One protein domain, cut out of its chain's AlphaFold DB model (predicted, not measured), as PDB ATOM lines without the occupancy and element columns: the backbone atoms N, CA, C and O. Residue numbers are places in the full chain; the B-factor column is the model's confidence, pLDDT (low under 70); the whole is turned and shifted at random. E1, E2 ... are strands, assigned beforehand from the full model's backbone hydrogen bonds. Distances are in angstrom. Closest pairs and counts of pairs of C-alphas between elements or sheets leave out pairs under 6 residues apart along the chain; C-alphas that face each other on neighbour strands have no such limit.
ATOM      1  N   LEU A   8      40.799  15.504   2.827       81.06
ATOM      2  CA  LEU A   8      39.375  15.660   2.567       81.06
ATOM      3  C   LEU A   8      38.673  14.319   2.798       81.06
ATOM      4  O   LEU A   8      39.074  13.295   2.248       81.06
ATOM      5  N   SER A   9      37.625  14.313   3.616       83.19
ATOM      6  CA  SER A   9      36.783  13.137   3.825       83.19
ATOM      7  C   SER A   9      35.320  13.504   3.647       83.19
ATOM      8  O   SER A   9      34.799  14.326   4.394       83.19
ATOM      9  N   VAL A  10      34.670  12.871   2.680       85.19
ATOM     10  CA  VAL A  10      33.248  13.023   2.383       85.19
ATOM     11  C   VAL A  10      32.530  11.763   2.844       85.19
ATOM     12  O   VAL A  10      32.944  10.644   2.529       85.19
ATOM     13  N   TYR A  11      31.458  11.950   3.607       84.69
ATOM     14  CA  TYR A  11      30.565  10.877   4.011       84.69
ATOM     15  C   TYR A  11      29.245  11.031   3.265       84.69
ATOM     16  O   TYR A  11      28.598  12.072   3.344       84.69
ATOM     17  N   MET A  12      28.878  10.002   2.518       84.00
ATOM     18  CA  MET A  12      27.632   9.922   1.771       84.00
ATOM     19  C   MET A  12      26.696   8.949   2.493       84.00
ATOM     20  O   MET A  12      27.173   8.003   3.117       84.00
ATOM     21  N   PRO A  13      25.369   9.131   2.417       84.00
ATOM     22  CA  PRO A  13      24.423   8.215   3.058       84.00
ATOM     23  C   PRO A  13      24.437   6.809   2.426       84.00
ATOM     24  O   PRO A  13      24.210   5.816   3.113       84.00
ATOM     25  N   ALA A  14      24.744   6.711   1.131       84.12
ATOM     26  CA  ALA A  14      24.833   5.463   0.378       84.12
ATOM     27  C   ALA A  14      25.935   5.554  -0.686       84.12
ATOM     28  O   ALA A  14      26.398   6.652  -1.006       84.12
ATOM     29  N   ALA A  15      26.353   4.406  -1.224       86.69
ATOM     30  CA  ALA A  15      27.190   4.378  -2.415       86.69
ATOM     31  C   ALA A  15      26.375   4.848  -3.632       86.69
ATOM     32  O   ALA A  15      25.193   4.524  -3.767       86.69
ATOM     33  N   CYS A  16      27.001   5.619  -4.515       87.31
ATOM     34  CA  CYS A  16      26.353   6.206  -5.683       87.31
ATOM     35  C   CYS A  16      27.230   6.064  -6.929       87.31
ATOM     36  O   CYS A  16      28.452   6.194  -6.867       87.31
ATOM     37  N   GLU A  17      26.611   5.845  -8.081       87.75
ATOM     38  CA  GLU A  17      27.235   5.887  -9.397       87.75
ATOM     39  C   GLU A  17      26.768   7.138 -10.136       87.75
ATOM     40  O   GLU A  17      25.575   7.393 -10.270       87.75
ATOM     41  N   VAL A  18      27.725   7.911 -10.631       85.12
ATOM     42  CA  VAL A  18      27.492   9.081 -11.472       85.12
ATOM     43  C   VAL A  18      27.973   8.742 -12.872       85.12
ATOM     44  O   VAL A  18      29.124   8.332 -13.059       85.12
ATOM     45  N   ARG A  19      27.097   8.902 -13.863       82.56
ATOM     46  CA  ARG A  19      27.450   8.769 -15.276       82.56
ATOM     47  C   ARG A  19      27.583  10.160 -15.881       82.56
ATOM     48  O   ARG A  19      26.727  11.007 -15.698       82.56
ATOM     49  N   PHE A  20      28.676  10.385 -16.593       79.62
ATOM     50  CA  PHE A  20      28.999  11.647 -17.235       79.62
ATOM     51  C   PHE A  20      28.604  11.617 -18.710       79.62
ATOM     52  O   PHE A  20      28.510  10.553 -19.325       79.62
ATOM     53  N   LYS A  21      28.441  12.807 -19.296       72.75
ATOM     54  CA  LYS A  21      28.059  12.998 -20.704       72.75
ATOM     55  C   LYS A  21      29.051  12.372 -21.695       72.75
ATOM     56  O   LYS A  21      28.651  11.921 -22.759       72.75
ATOM     57  N   ASP A  22      30.317  12.252 -21.294       71.31
ATOM     58  CA  ASP A  22      31.389  11.537 -22.013       71.31
ATOM     59  C   ASP A  22      31.190   9.998 -22.041       71.31
ATOM     60  O   ASP A  22      32.073   9.255 -22.458       71.31
ATOM     61  N   GLY A  23      30.081   9.475 -21.499       72.38
ATOM     62  CA  GLY A  23      29.826   8.036 -21.330       72.38
ATOM     63  C   GLY A  23      30.622   7.387 -20.187       72.38
ATOM     64  O   GLY A  23      30.411   6.222 -19.848       72.38
ATOM     65  N   SER A  24      31.519   8.147 -19.560       77.25
ATOM     66  CA  SER A  24      32.298   7.736 -18.392       77.25
ATOM     67  C   SER A  24      31.407   7.550 -17.165       77.25
ATOM     68  O   SER A  24      30.476   8.320 -16.959       77.25
ATOM     69  N   ALA A  25      31.708   6.576 -16.306       84.50
ATOM     70  CA  ALA A  25      31.006   6.398 -15.034       84.50
ATOM     71  C   ALA A  25      31.986   6.393 -13.856       84.50
ATOM     72  O   ALA A  25      33.106   5.883 -13.960       84.50
ATOM     73  N   VAL A  26      31.568   6.958 -12.729       86.62
ATOM     74  CA  VAL A  26      32.325   7.000 -11.477       86.62
ATOM     75  C   VAL A  26      31.433   6.513 -10.348       86.62
ATOM     76  O   VAL A  26      30.319   6.990 -10.183       86.62
ATOM     77  N   ARG A  27      31.939   5.573  -9.554       88.25
ATOM     78  CA  ARG A  27      31.309   5.099  -8.325       88.25
ATOM     79  C   ARG A  27      31.974   5.742  -7.124       88.25
ATOM     80  O   ARG A  27      33.187   5.632  -6.948       88.25
ATOM     81  N   TYR A  28      31.155   6.343  -6.286       87.81
ATOM     82  CA  TYR A  28      31.506   6.833  -4.969       87.81
ATOM     83  C   TYR A  28      30.947   5.854  -3.940       87.81
ATOM     84  O   TYR A  28      29.774   5.497  -3.981       87.81
ATOM     85  N   GLY A  29      31.796   5.375  -3.042       86.81
ATOM     86  CA  GLY A  29      31.379   4.597  -1.886       86.81
ATOM     87  C   GLY A  29      30.819   5.500  -0.792       86.81
ATOM     88  O   GLY A  29      30.924   6.725  -0.855       86.81
ATOM     89  N   ARG A  30      30.290   4.886   0.269       88.06
ATOM     90  CA  ARG A  30      29.730   5.610   1.423       88.06
ATOM     91  C   ARG A  30      30.733   6.566   2.081       88.06
ATOM     92  O   ARG A  30      30.362   7.605   2.618       88.06
ATOM     93  N   ARG A  31      32.020   6.224   2.053       85.81
ATOM     94  CA  ARG A  31      33.089   7.038   2.632       85.81
ATOM     95  C   ARG A  31      34.170   7.276   1.596       85.81
ATOM     96  O   ARG A  31      34.920   6.359   1.270       85.81
ATOM     97  N   VAL A  32      34.271   8.513   1.129       87.19
ATOM     98  CA  VAL A  32      35.324   8.943   0.214       87.19
ATOM     99  C   VAL A  32      36.362   9.721   1.007       87.19
ATOM    100  O   VAL A  32      36.032  10.668   1.713       87.19
ATOM    101  N   LYS A  33      37.626   9.326   0.919       87.94
ATOM    102  CA  LYS A  33      38.749  10.065   1.510       87.94
ATOM    103  C   LYS A  33      39.727  10.439   0.413       87.94
ATOM    104  O   LYS A  33      39.810   9.743  -0.588       87.94
ATOM    105  N   GLY A  34      40.481  11.506   0.607       87.62
ATOM    106  CA  GLY A  34      41.559  11.910  -0.281       87.62
ATOM    107  C   GLY A  34      42.371  13.039   0.326       87.62
ATOM    108  O   GLY A  34      42.045  13.550   1.393       87.62
ATOM    109  N   THR A  35      43.422  13.441  -0.366       86.12
ATOM    110  CA  THR A  35      44.267  14.567   0.013       86.12
ATOM    111  C   THR A  35      44.270  15.571  -1.131       86.12
ATOM    112  O   THR A  35      44.711  15.245  -2.233       86.12
ATOM    113  N   LEU A  36      43.745  16.771  -0.890       81.94
ATOM    114  CA  LEU A  36      43.750  17.891  -1.820       81.94
ATOM    115  C   LEU A  36      45.025  18.718  -1.623       81.94
ATOM    116  O   LEU A  36      45.181  19.432  -0.633       81.94
ATOM    117  N   SER A  37      45.903  18.651  -2.610       78.31
ATOM    118  CA  SER A  37      47.057  19.532  -2.766       78.31
ATOM    119  C   SER A  37      46.776  20.552  -3.876       78.31
ATOM    120  O   SER A  37      45.830  20.391  -4.647       78.31
ATOM    121  N   LYS A  38      47.581  21.618  -3.969       72.25
ATOM    122  CA  LYS A  38      47.416  22.747  -4.910       72.25
ATOM    123  C   LYS A  38      47.225  22.269  -6.371       72.25
ATOM    124  O   LYS A  38      48.200  22.024  -7.070       72.25
ATOM    125  N   GLY A  39      45.969  22.106  -6.808       72.62
ATOM    126  CA  GLY A  39      45.584  21.631  -8.151       72.62
ATOM    127  C   GLY A  39      45.503  20.105  -8.357       72.62
ATOM    128  O   GLY A  39      45.230  19.652  -9.470       72.62
ATOM    129  N   LYS A  40      45.716  19.284  -7.316       80.94
ATOM    130  CA  LYS A  40      45.715  17.815  -7.427       80.94
ATOM    131  C   LYS A  40      45.137  17.137  -6.187       80.94
ATOM    132  O   LYS A  40      45.627  17.330  -5.082       80.94
ATOM    133  N   LEU A  41      44.164  16.255  -6.388       85.00
ATOM    134  CA  LEU A  41      43.723  15.266  -5.412       85.00
ATOM    135  C   LEU A  41      44.547  13.982  -5.548       85.00
ATOM    136  O   LEU A  41      44.736  13.463  -6.644       85.00
ATOM    137  N   SER A  42      45.051  13.451  -4.442       83.50
ATOM    138  CA  SER A  42      45.783  12.178  -4.390       83.50
ATOM    139  C   SER A  42      45.381  11.370  -3.160       83.50
ATOM    140  O   SER A  42      44.756  11.900  -2.247       83.50
ATOM    141  N   GLY A  43      45.723  10.081  -3.133       82.12
ATOM    142  CA  GLY A  43      45.390   9.203  -2.008       82.12
ATOM    143  C   GLY A  43      43.887   8.965  -1.874       82.12
ATOM    144  O   GLY A  43      43.384   8.847  -0.760       82.12
ATOM    145  N   MET A  44      43.166   8.955  -3.001       85.50
ATOM    146  CA  MET A  44      41.721   8.771  -2.976       85.50
ATOM    147  C   MET A  44      41.342   7.336  -2.587       85.50
ATOM    148  O   MET A  44      41.899   6.347  -3.069       85.50
ATOM    149  N   GLU A  45      40.364   7.225  -1.699       84.31
ATOM    150  CA  GLU A  45      39.813   5.977  -1.198       84.31
ATOM    151  C   GLU A  45      38.291   6.061  -1.215       84.31
ATOM    152  O   GLU A  45      37.734   7.107  -0.907       84.31
ATOM    153  N   GLY A  46      37.621   4.977  -1.613       84.56
ATOM    154  CA  GLY A  46      36.167   4.973  -1.787       84.56
ATOM    155  C   GLY A  46      35.689   5.548  -3.122       84.56
ATOM    156  O   GLY A  46      34.497   5.753  -3.286       84.56
ATOM    157  N   MET A  47      36.575   5.787  -4.093       87.81
ATOM    158  CA  MET A  47      36.198   6.219  -5.443       87.81
ATOM    159  C   MET A  47      36.692   5.215  -6.492       87.81
ATOM    160  O   MET A  47      37.841   4.763  -6.452       87.81
ATOM    161  N   LYS A  48      35.828   4.859  -7.442       88.44
ATOM    162  CA  LYS A  48      36.128   3.975  -8.574       88.44
ATOM    163  C   LYS A  48      35.682   4.630  -9.877       88.44
ATOM    164  O   LYS A  48      34.674   5.320  -9.907       88.44
ATOM    165  N   THR A  49      36.396   4.389 -10.969       87.62
ATOM    166  CA  THR A  49      36.016   4.859 -12.309       87.62
ATOM    167  C   THR A  49      35.888   3.683 -13.269       87.62
ATOM    168  O   THR A  49      36.574   2.668 -13.120       87.62
ATOM    169  N   LYS A  50      34.983   3.814 -14.238       82.56
ATOM    170  CA  LYS A  50      34.720   2.816 -15.267       82.56
ATOM    171  C   LYS A  50      35.574   3.114 -16.493       82.56
ATOM    172  O   LYS A  50      35.369   4.112 -17.183       82.56
ATOM    173  N   VAL A  51      36.539   2.236 -16.750       72.81
ATOM    174  CA  VAL A  51      37.359   2.246 -17.975       72.81
ATOM    175  C   VAL A  51      36.981   1.059 -18.852       72.81
ATOM    176  O   VAL A  51      36.485   1.245 -19.953       72.81
ATOM    177  N   VAL A  52      37.152  -0.147 -18.311       74.81
ATOM    178  CA  VAL A  52      36.694  -1.430 -18.878       74.81
ATOM    179  C   VAL A  52      36.085  -2.247 -17.740       74.81
ATOM    180  O   VAL A  52      34.947  -2.697 -17.813       74.81
ATOM    181  N   VAL A  53      36.808  -2.293 -16.620       81.00
ATOM    182  CA  VAL A  53      36.332  -2.714 -15.300       81.00
ATOM    183  C   VAL A  53      36.299  -1.517 -14.344       81.00
ATOM    184  O   VAL A  53      36.797  -0.432 -14.666       81.00
ATOM    185  N   TRP A  54      35.703  -1.698 -13.166       83.12
ATOM    186  CA  TRP A  54      35.740  -0.706 -12.093       83.12
ATOM    187  C   TRP A  54      37.119  -0.678 -11.444       83.12
ATOM    188  O   TRP A  54      37.493  -1.614 -10.741       83.12
ATOM    189  N   VAL A  55      37.857   0.413 -11.635       86.25
ATOM    190  CA  VAL A  55      39.210   0.568 -11.083       86.25
ATOM    191  C   VAL A  55      39.211   1.647 -10.007       86.25
ATOM    192  O   VAL A  55      38.592   2.699 -10.178       86.25
ATOM    193  N   LYS A  56      39.911   1.396  -8.893       86.69
ATOM    194  CA  LYS A  56      40.099   2.382  -7.819       86.69
ATOM    195  C   LYS A  56      40.828   3.608  -8.368       86.69
ATOM    196  O   LYS A  56      41.908   3.487  -8.953       86.69
ATOM    197  N   VAL A  57      40.234   4.777  -8.152       87.75
ATOM    198  CA  VAL A  57      40.856   6.069  -8.443       87.75
ATOM    199  C   VAL A  57      41.841   6.361  -7.319       87.75
ATOM    200  O   VAL A  57      41.465   6.363  -6.151       87.75
ATOM    201  N   THR A  58      43.105   6.570  -7.666       85.75
ATOM    202  CA  THR A  58      44.183   6.905  -6.728       85.75
ATOM    203  C   THR A  58      44.407   8.412  -6.638       85.75
ATOM    204  O   THR A  58      44.908   8.898  -5.623       85.75
ATOM    205  N   GLY A  59      43.990   9.173  -7.654       85.69
ATOM    206  CA  GLY A  59      44.034  10.629  -7.637       85.69
ATOM    207  C   GLY A  59      43.376  11.275  -8.852       85.69
ATOM    208  O   GLY A  59      43.085  10.623  -9.851       85.69
ATOM    209  N   VAL A  60      43.163  12.581  -8.764       85.12
ATOM    210  CA  VAL A  60      42.639  13.424  -9.838       85.12
ATOM    211  C   VAL A  60      43.498  14.679  -9.915       85.12
ATOM    212  O   VAL A  60      43.739  15.328  -8.905       85.12
ATOM    213  N   CYS A  61      43.992  15.033 -11.094       82.75
ATOM    214  CA  CYS A  61      44.853  16.194 -11.293       82.75
ATOM    215  C   CYS A  61      44.253  17.118 -12.344       82.75
ATOM    216  O   CYS A  61      43.775  16.654 -13.378       82.75
ATOM    217  N   VAL A  62      44.329  18.421 -12.110       79.69
ATOM    218  CA  VAL A  62      43.930  19.432 -13.087       79.69
ATOM    219  C   VAL A  62      45.153  20.291 -13.365       79.69
ATOM    220  O   VAL A  62      45.736  20.856 -12.449       79.69
ATOM    221  N   GLU A  63      45.585  20.331 -14.623       70.62
ATOM    222  CA  GLU A  63      46.868  20.936 -15.008       70.62
ATOM    223  C   GLU A  63      46.863  22.473 -14.855       70.62
ATOM    224  O   GLU A  63      47.899  23.066 -14.576       70.62
ATOM    225  N   SER A  64      45.692  23.118 -14.943       63.81
ATOM    226  CA  SER A  64      45.488  24.544 -14.645       63.81
ATOM    227  C   SER A  64      43.995  24.881 -14.541       63.81
ATOM    228  O   SER A  64      43.178  24.238 -15.194       63.81
ATOM    229  N   CYS A  65      43.602  25.931 -13.805       56.19
ATOM    230  CA  CYS A  65      42.218  26.444 -13.796       56.19
ATOM    231  C   CYS A  65      41.703  26.856 -15.187       56.19
ATOM    232  O   CYS A  65      40.497  26.963 -15.351       56.19
ATOM    233  N   LYS A  66      42.571  27.032 -16.190       61.81
ATOM    234  CA  LYS A  66      42.180  27.268 -17.593       61.81
ATOM    235  C   LYS A  66      42.234  26.016 -18.479       61.81
ATOM    236  O   LYS A  66      41.972  26.114 -19.664       61.81
ATOM    237  N   SER A  67      42.622  24.862 -17.935       65.50
ATOM    238  CA  SER A  67      42.725  23.623 -18.708       65.50
ATOM    239  C   SER A  67      41.379  22.922 -18.830       65.50
ATOM    240  O   SER A  67      40.811  22.482 -17.831       65.50
ATOM    241  N   ASP A  68      40.958  22.657 -20.057       72.06
ATOM    242  CA  ASP A  68      39.721  21.942 -20.394       72.06
ATOM    243  C   ASP A  68      39.790  20.431 -20.123       72.06
ATOM    244  O   ASP A  68      38.939  19.670 -20.577       72.06
ATOM    245  N   LYS A  69      40.828  19.952 -19.423       78.75
ATOM    246  CA  LYS A  69      41.090  18.526 -19.203       78.75
ATOM    247  C   LYS A  69      41.376  18.230 -17.734       78.75
ATOM    248  O   LYS A  69      42.204  18.876 -17.092       78.75
ATOM    249  N   VAL A  70      40.713  17.199 -17.227       83.50
ATOM    250  CA  VAL A  70      40.898  16.611 -15.903       83.50
ATOM    251  C   VAL A  70      41.566  15.251 -16.070       83.50
ATOM    252  O   VAL A  70      41.136  14.424 -16.873       83.50
ATOM    253  N   TRP A  71      42.628  15.001 -15.315       84.62
ATOM    254  CA  TRP A  71      43.367  13.747 -15.342       84.62
ATOM    255  C   TRP A  71      42.950  12.852 -14.183       84.62
ATOM    256  O   TRP A  71      43.282  13.125 -13.034       84.62
ATOM    257  N   PHE A  72      42.293  11.741 -14.490       85.94
ATOM    258  CA  PHE A  72      41.993  10.691 -13.528       85.94
ATOM    259  C   PHE A  72      43.149   9.698 -13.496       85.94
ATOM    260  O   PHE A  72      43.470   9.060 -14.501       85.94
ATOM    261  N   MET A  73      43.780   9.577 -12.336       85.38
ATOM    262  CA  MET A  73      44.752   8.537 -12.034       85.38
ATOM    263  C   MET A  73      44.006   7.404 -11.337       85.38
ATOM    264  O   MET A  73      43.518   7.556 -10.220       85.38
ATOM    265  N   ALA A  74      43.893   6.269 -12.008       85.25
ATOM    266  CA  ALA A  74      43.471   5.006 -11.426       85.25
ATOM    267  C   ALA A  74      44.674   4.056 -11.399       85.25
ATOM    268  O   ALA A  74      45.673   4.299 -12.074       85.25
ATOM    269  N   SER A  75      44.611   2.999 -10.587       75.50
ATOM    270  CA  SER A  75      45.717   2.041 -10.445       75.50
ATOM    271  C   SER A  75      46.198   1.535 -11.813       75.50
ATOM    272  O   SER A  75      45.487   0.787 -12.479       75.50
ATOM    273  N   GLY A  76      47.377   1.993 -12.247       69.50
ATOM    274  CA  GLY A  76      47.986   1.649 -13.539       69.50
ATOM    275  C   GLY A  76      47.455   2.393 -14.774       69.50
ATOM    276  O   GLY A  76      47.985   2.179 -15.859       69.50
ATOM    277  N   VAL A  77      46.454   3.275 -14.656       74.19
ATOM    278  CA  VAL A  77      45.864   3.986 -15.807       74.19
ATOM    279  C   VAL A  77      45.687   5.483 -15.542       74.19
ATOM    280  O   VAL A  77      45.049   5.899 -14.577       74.19
ATOM    281  N   LYS A  78      46.223   6.320 -16.437       80.00
ATOM    282  CA  LYS A  78      45.988   7.770 -16.459       80.00
ATOM    283  C   LYS A  78      45.039   8.086 -17.615       80.00
ATOM    284  O   LYS A  78      45.389   7.879 -18.774       80.00
ATOM    285  N   LYS A  79      43.838   8.578 -17.315       78.44
ATOM    286  CA  LYS A  79      42.839   8.977 -18.318       78.44
ATOM    287  C   LYS A  79      42.590  10.475 -18.243       78.44
ATOM    288  O   LYS A  79      42.195  10.981 -17.197       78.44
ATOM    289  N   SER A  80      42.812  11.175 -19.349       80.75
ATOM    290  CA  SER A  80      42.310  12.536 -19.528       80.75
ATOM    291  C   SER A  80      40.818  12.483 -19.830       80.75
ATOM    292  O   SER A  80      40.350  11.613 -20.566       80.75
ATOM    293  N   ARG A  81      40.069  13.409 -19.243       78.38
ATOM    294  CA  ARG A  81      38.641  13.618 -19.471       78.38
ATOM    295  C   ARG A  81      38.389  15.107 -19.688       78.38
ATOM    296  O   ARG A  81      39.089  15.901 -19.060       78.38
ATOM    297  N   PRO A  82      37.443  15.505 -20.548       76.44
ATOM    298  CA  PRO A  82      37.087  16.912 -20.691       76.44
ATOM    299  C   PRO A  82      36.513  17.436 -19.372       76.44
ATOM    300  O   PRO A  82      35.731  16.743 -18.720       76.44
ATOM    301  N   ARG A  83      36.916  18.642 -18.963       76.62
ATOM    302  CA  ARG A  83      36.389  19.308 -17.766       76.62
ATOM    303  C   ARG A  83      34.899  19.585 -17.901       76.62
ATOM    304  O   ARG A  83      34.190  19.344 -16.934       76.62
ATOM    305  N   ASP A  84      34.460  19.992 -19.089       75.25
ATOM    306  CA  ASP A  84      33.066  20.318 -19.417       75.25
ATOM    307  C   ASP A  84      32.082  19.230 -18.958       75.25
ATOM    308  O   ASP A  84      31.036  19.508 -18.376       75.25
ATOM    309  N   ALA A  85      32.485  17.956 -19.068       70.88
ATOM    310  CA  ALA A  85      31.675  16.831 -18.614       70.88
ATOM    311  C   ALA A  85      31.394  16.825 -17.096       70.88
ATOM    312  O   ALA A  85      30.451  16.159 -16.680       70.88
ATOM    313  N   TYR A  86      32.192  17.531 -16.290       70.88
ATOM    314  CA  TYR A  86      32.103  17.624 -14.827       70.88
ATOM    315  C   TYR A  86      31.605  18.993 -14.333       70.88
ATOM    316  O   TYR A  86      31.470  19.169 -13.124       70.88
ATOM    317  N   GLU A  87      31.355  19.962 -15.221       65.25
ATOM    318  CA  GLU A  87      30.884  21.303 -14.829       65.25
ATOM    319  C   GLU A  87      29.404  21.309 -14.440       65.25
ATOM    320  O   GLU A  87      28.973  22.145 -13.646       65.25
ATOM    321  N   LEU A  88      28.635  20.339 -14.940       64.50
ATOM    322  CA  LEU A  88      27.230  20.176 -14.597       64.50
ATOM    323  C   LEU A  88      27.050  19.060 -13.558       64.50
ATOM    324  O   LEU A  88      27.529  17.940 -13.778       64.50
ATOM    325  N   PRO A  89      26.340  19.324 -12.444       63.72
ATOM    326  CA  PRO A  89      25.951  18.273 -11.518       63.72
ATOM    327  C   PRO A  89      25.079  17.260 -12.262       63.72
ATOM    328  O   PRO A  89      24.082  17.624 -12.883       63.72
ATOM    329  N   HIS A  90      25.485  15.993 -12.227       70.38
ATOM    330  CA  HIS A  90      24.769  14.909 -12.889       70.38
ATOM    331  C   HIS A  90      24.024  14.065 -11.858       70.38
ATOM    332  O   HIS A  90      24.518  13.855 -10.743       70.38
ATOM    333  N   ASP A  91      22.862  13.547 -12.253       73.75
ATOM    334  CA  ASP A  91      22.086  12.636 -11.424       73.75
ATOM    335  C   ASP A  91      22.928  11.439 -10.971       73.75
ATOM    336  O   ASP A  91      23.633  10.780 -11.744       73.75
ATOM    337  N   SER A  92      22.869  11.200  -9.666       75.00
ATOM    338  CA  SER A  92      23.590  10.130  -8.993       75.00
ATOM    339  C   SER A  92      22.631   8.970  -8.778       75.00
ATOM    340  O   SER A  92      21.642   9.108  -8.061       75.00
ATOM    341  N   VAL A  93      22.929   7.806  -9.345       81.75
ATOM    342  CA  VAL A  93      22.134   6.600  -9.110       81.75
ATOM    343  C   VAL A  93      22.663   5.912  -7.859       81.75
ATOM    344  O   VAL A  93      23.861   5.648  -7.755       81.75
ATOM    345  N   ARG A  94      21.791   5.618  -6.889       80.38
ATOM    346  CA  ARG A  94      22.179   4.819  -5.719       80.38
ATOM    347  C   ARG A  94      22.603   3.427  -6.179       80.38
ATOM    348  O   ARG A  94      21.892   2.781  -6.940       80.38
ATOM    349  N   VAL A  95      23.762   2.982  -5.713       77.31
ATOM    350  CA  VAL A  95      24.258   1.628  -5.945       77.31
ATOM    351  C   VAL A  95      24.079   0.853  -4.653       77.31
ATOM    352  O   VAL A  95      24.582   1.268  -3.609       77.31
TER     353      VAL A  95
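What this domain is: This is residues 8 to 95 of the 98 residues of an uncharacterized protein of Gossypium aridum (UniProt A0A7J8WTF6). One antiparallel sheet, in which the three long strands E3, E4 and E5 bend sharply, folds over into an open half-barrel that does not close. The hairpin of E6 and E7 makes one wall, E2 and E8 make the other, E1 pairs with the later half of E3, and residues 83 to 91 link the two walls. The printed part has 88 residues, with eight named strands, E1 to E8 in order along the chain, and no named helix; the class is all strand. The sheet is branched at E3, and the whole is compact, with a radius of gyration of the C-alphas of 12.3 A and spans of 33 by 26 by 25 A.

How they stand to each other: E3, residues 25 to 37, is the longest strand and bends by 108 degrees at residue 30. On one side of it are E2, residues 16 to 19, and E1, residues 8 to 11; on the other side is E4, residues 40 to 50. The pairing is staggered: E2 pairs with residues 25 to 28 of E3, where N 18 and O 26 are 2.8 A apart, and E1 with residues 31 to 34, where N 8 and O 34 are 2.7 A apart. E3 and E4 form a hairpin, with N 29 and O 46 at 2.7 A, and E4 bends by 101 degrees at residue 45. E5, residues 54 to 62, is on the other side of E4, with N 41 and O 60 at 2.7 A, and bends by 67 degrees at residue 58. Next come E6, residues 69 to 74, with N 61 and O 71 at 2.8 A, and the edge strand E7, residues 77 to 82, with N 72 and O 79 at 2.8 A. E2 to E7 form a meander, each strand the antiparallel neighbour of the one before. E8, residues 92 to 94, is the antiparallel neighbour of E2, with N 17 and O 93 at 2.8 A. E7 is apart from E2 and from E8.

Where its parts are: E1 begins at C-alpha 8, (39.375, 15.660, 2.567). E3 runs 24.1 A from C-alpha 25, (31.006, 6.398, -15.034), to C-alpha 37. E5 measures 21.8 A, E4 20.2 A, E7 16.4 A and E6 15.8 A. E8 ends at C-alpha 94, (22.179, 4.819, -5.719).

The domain as a whole: The two C-alphas farthest apart, those of Lys 66 and Val 95, are 33.4 A apart. The printed part has no cut and no long link. The mean pLDDT of the printed part is 79.9; residues 64 to 67, 76 and 87 to 89 are under 70.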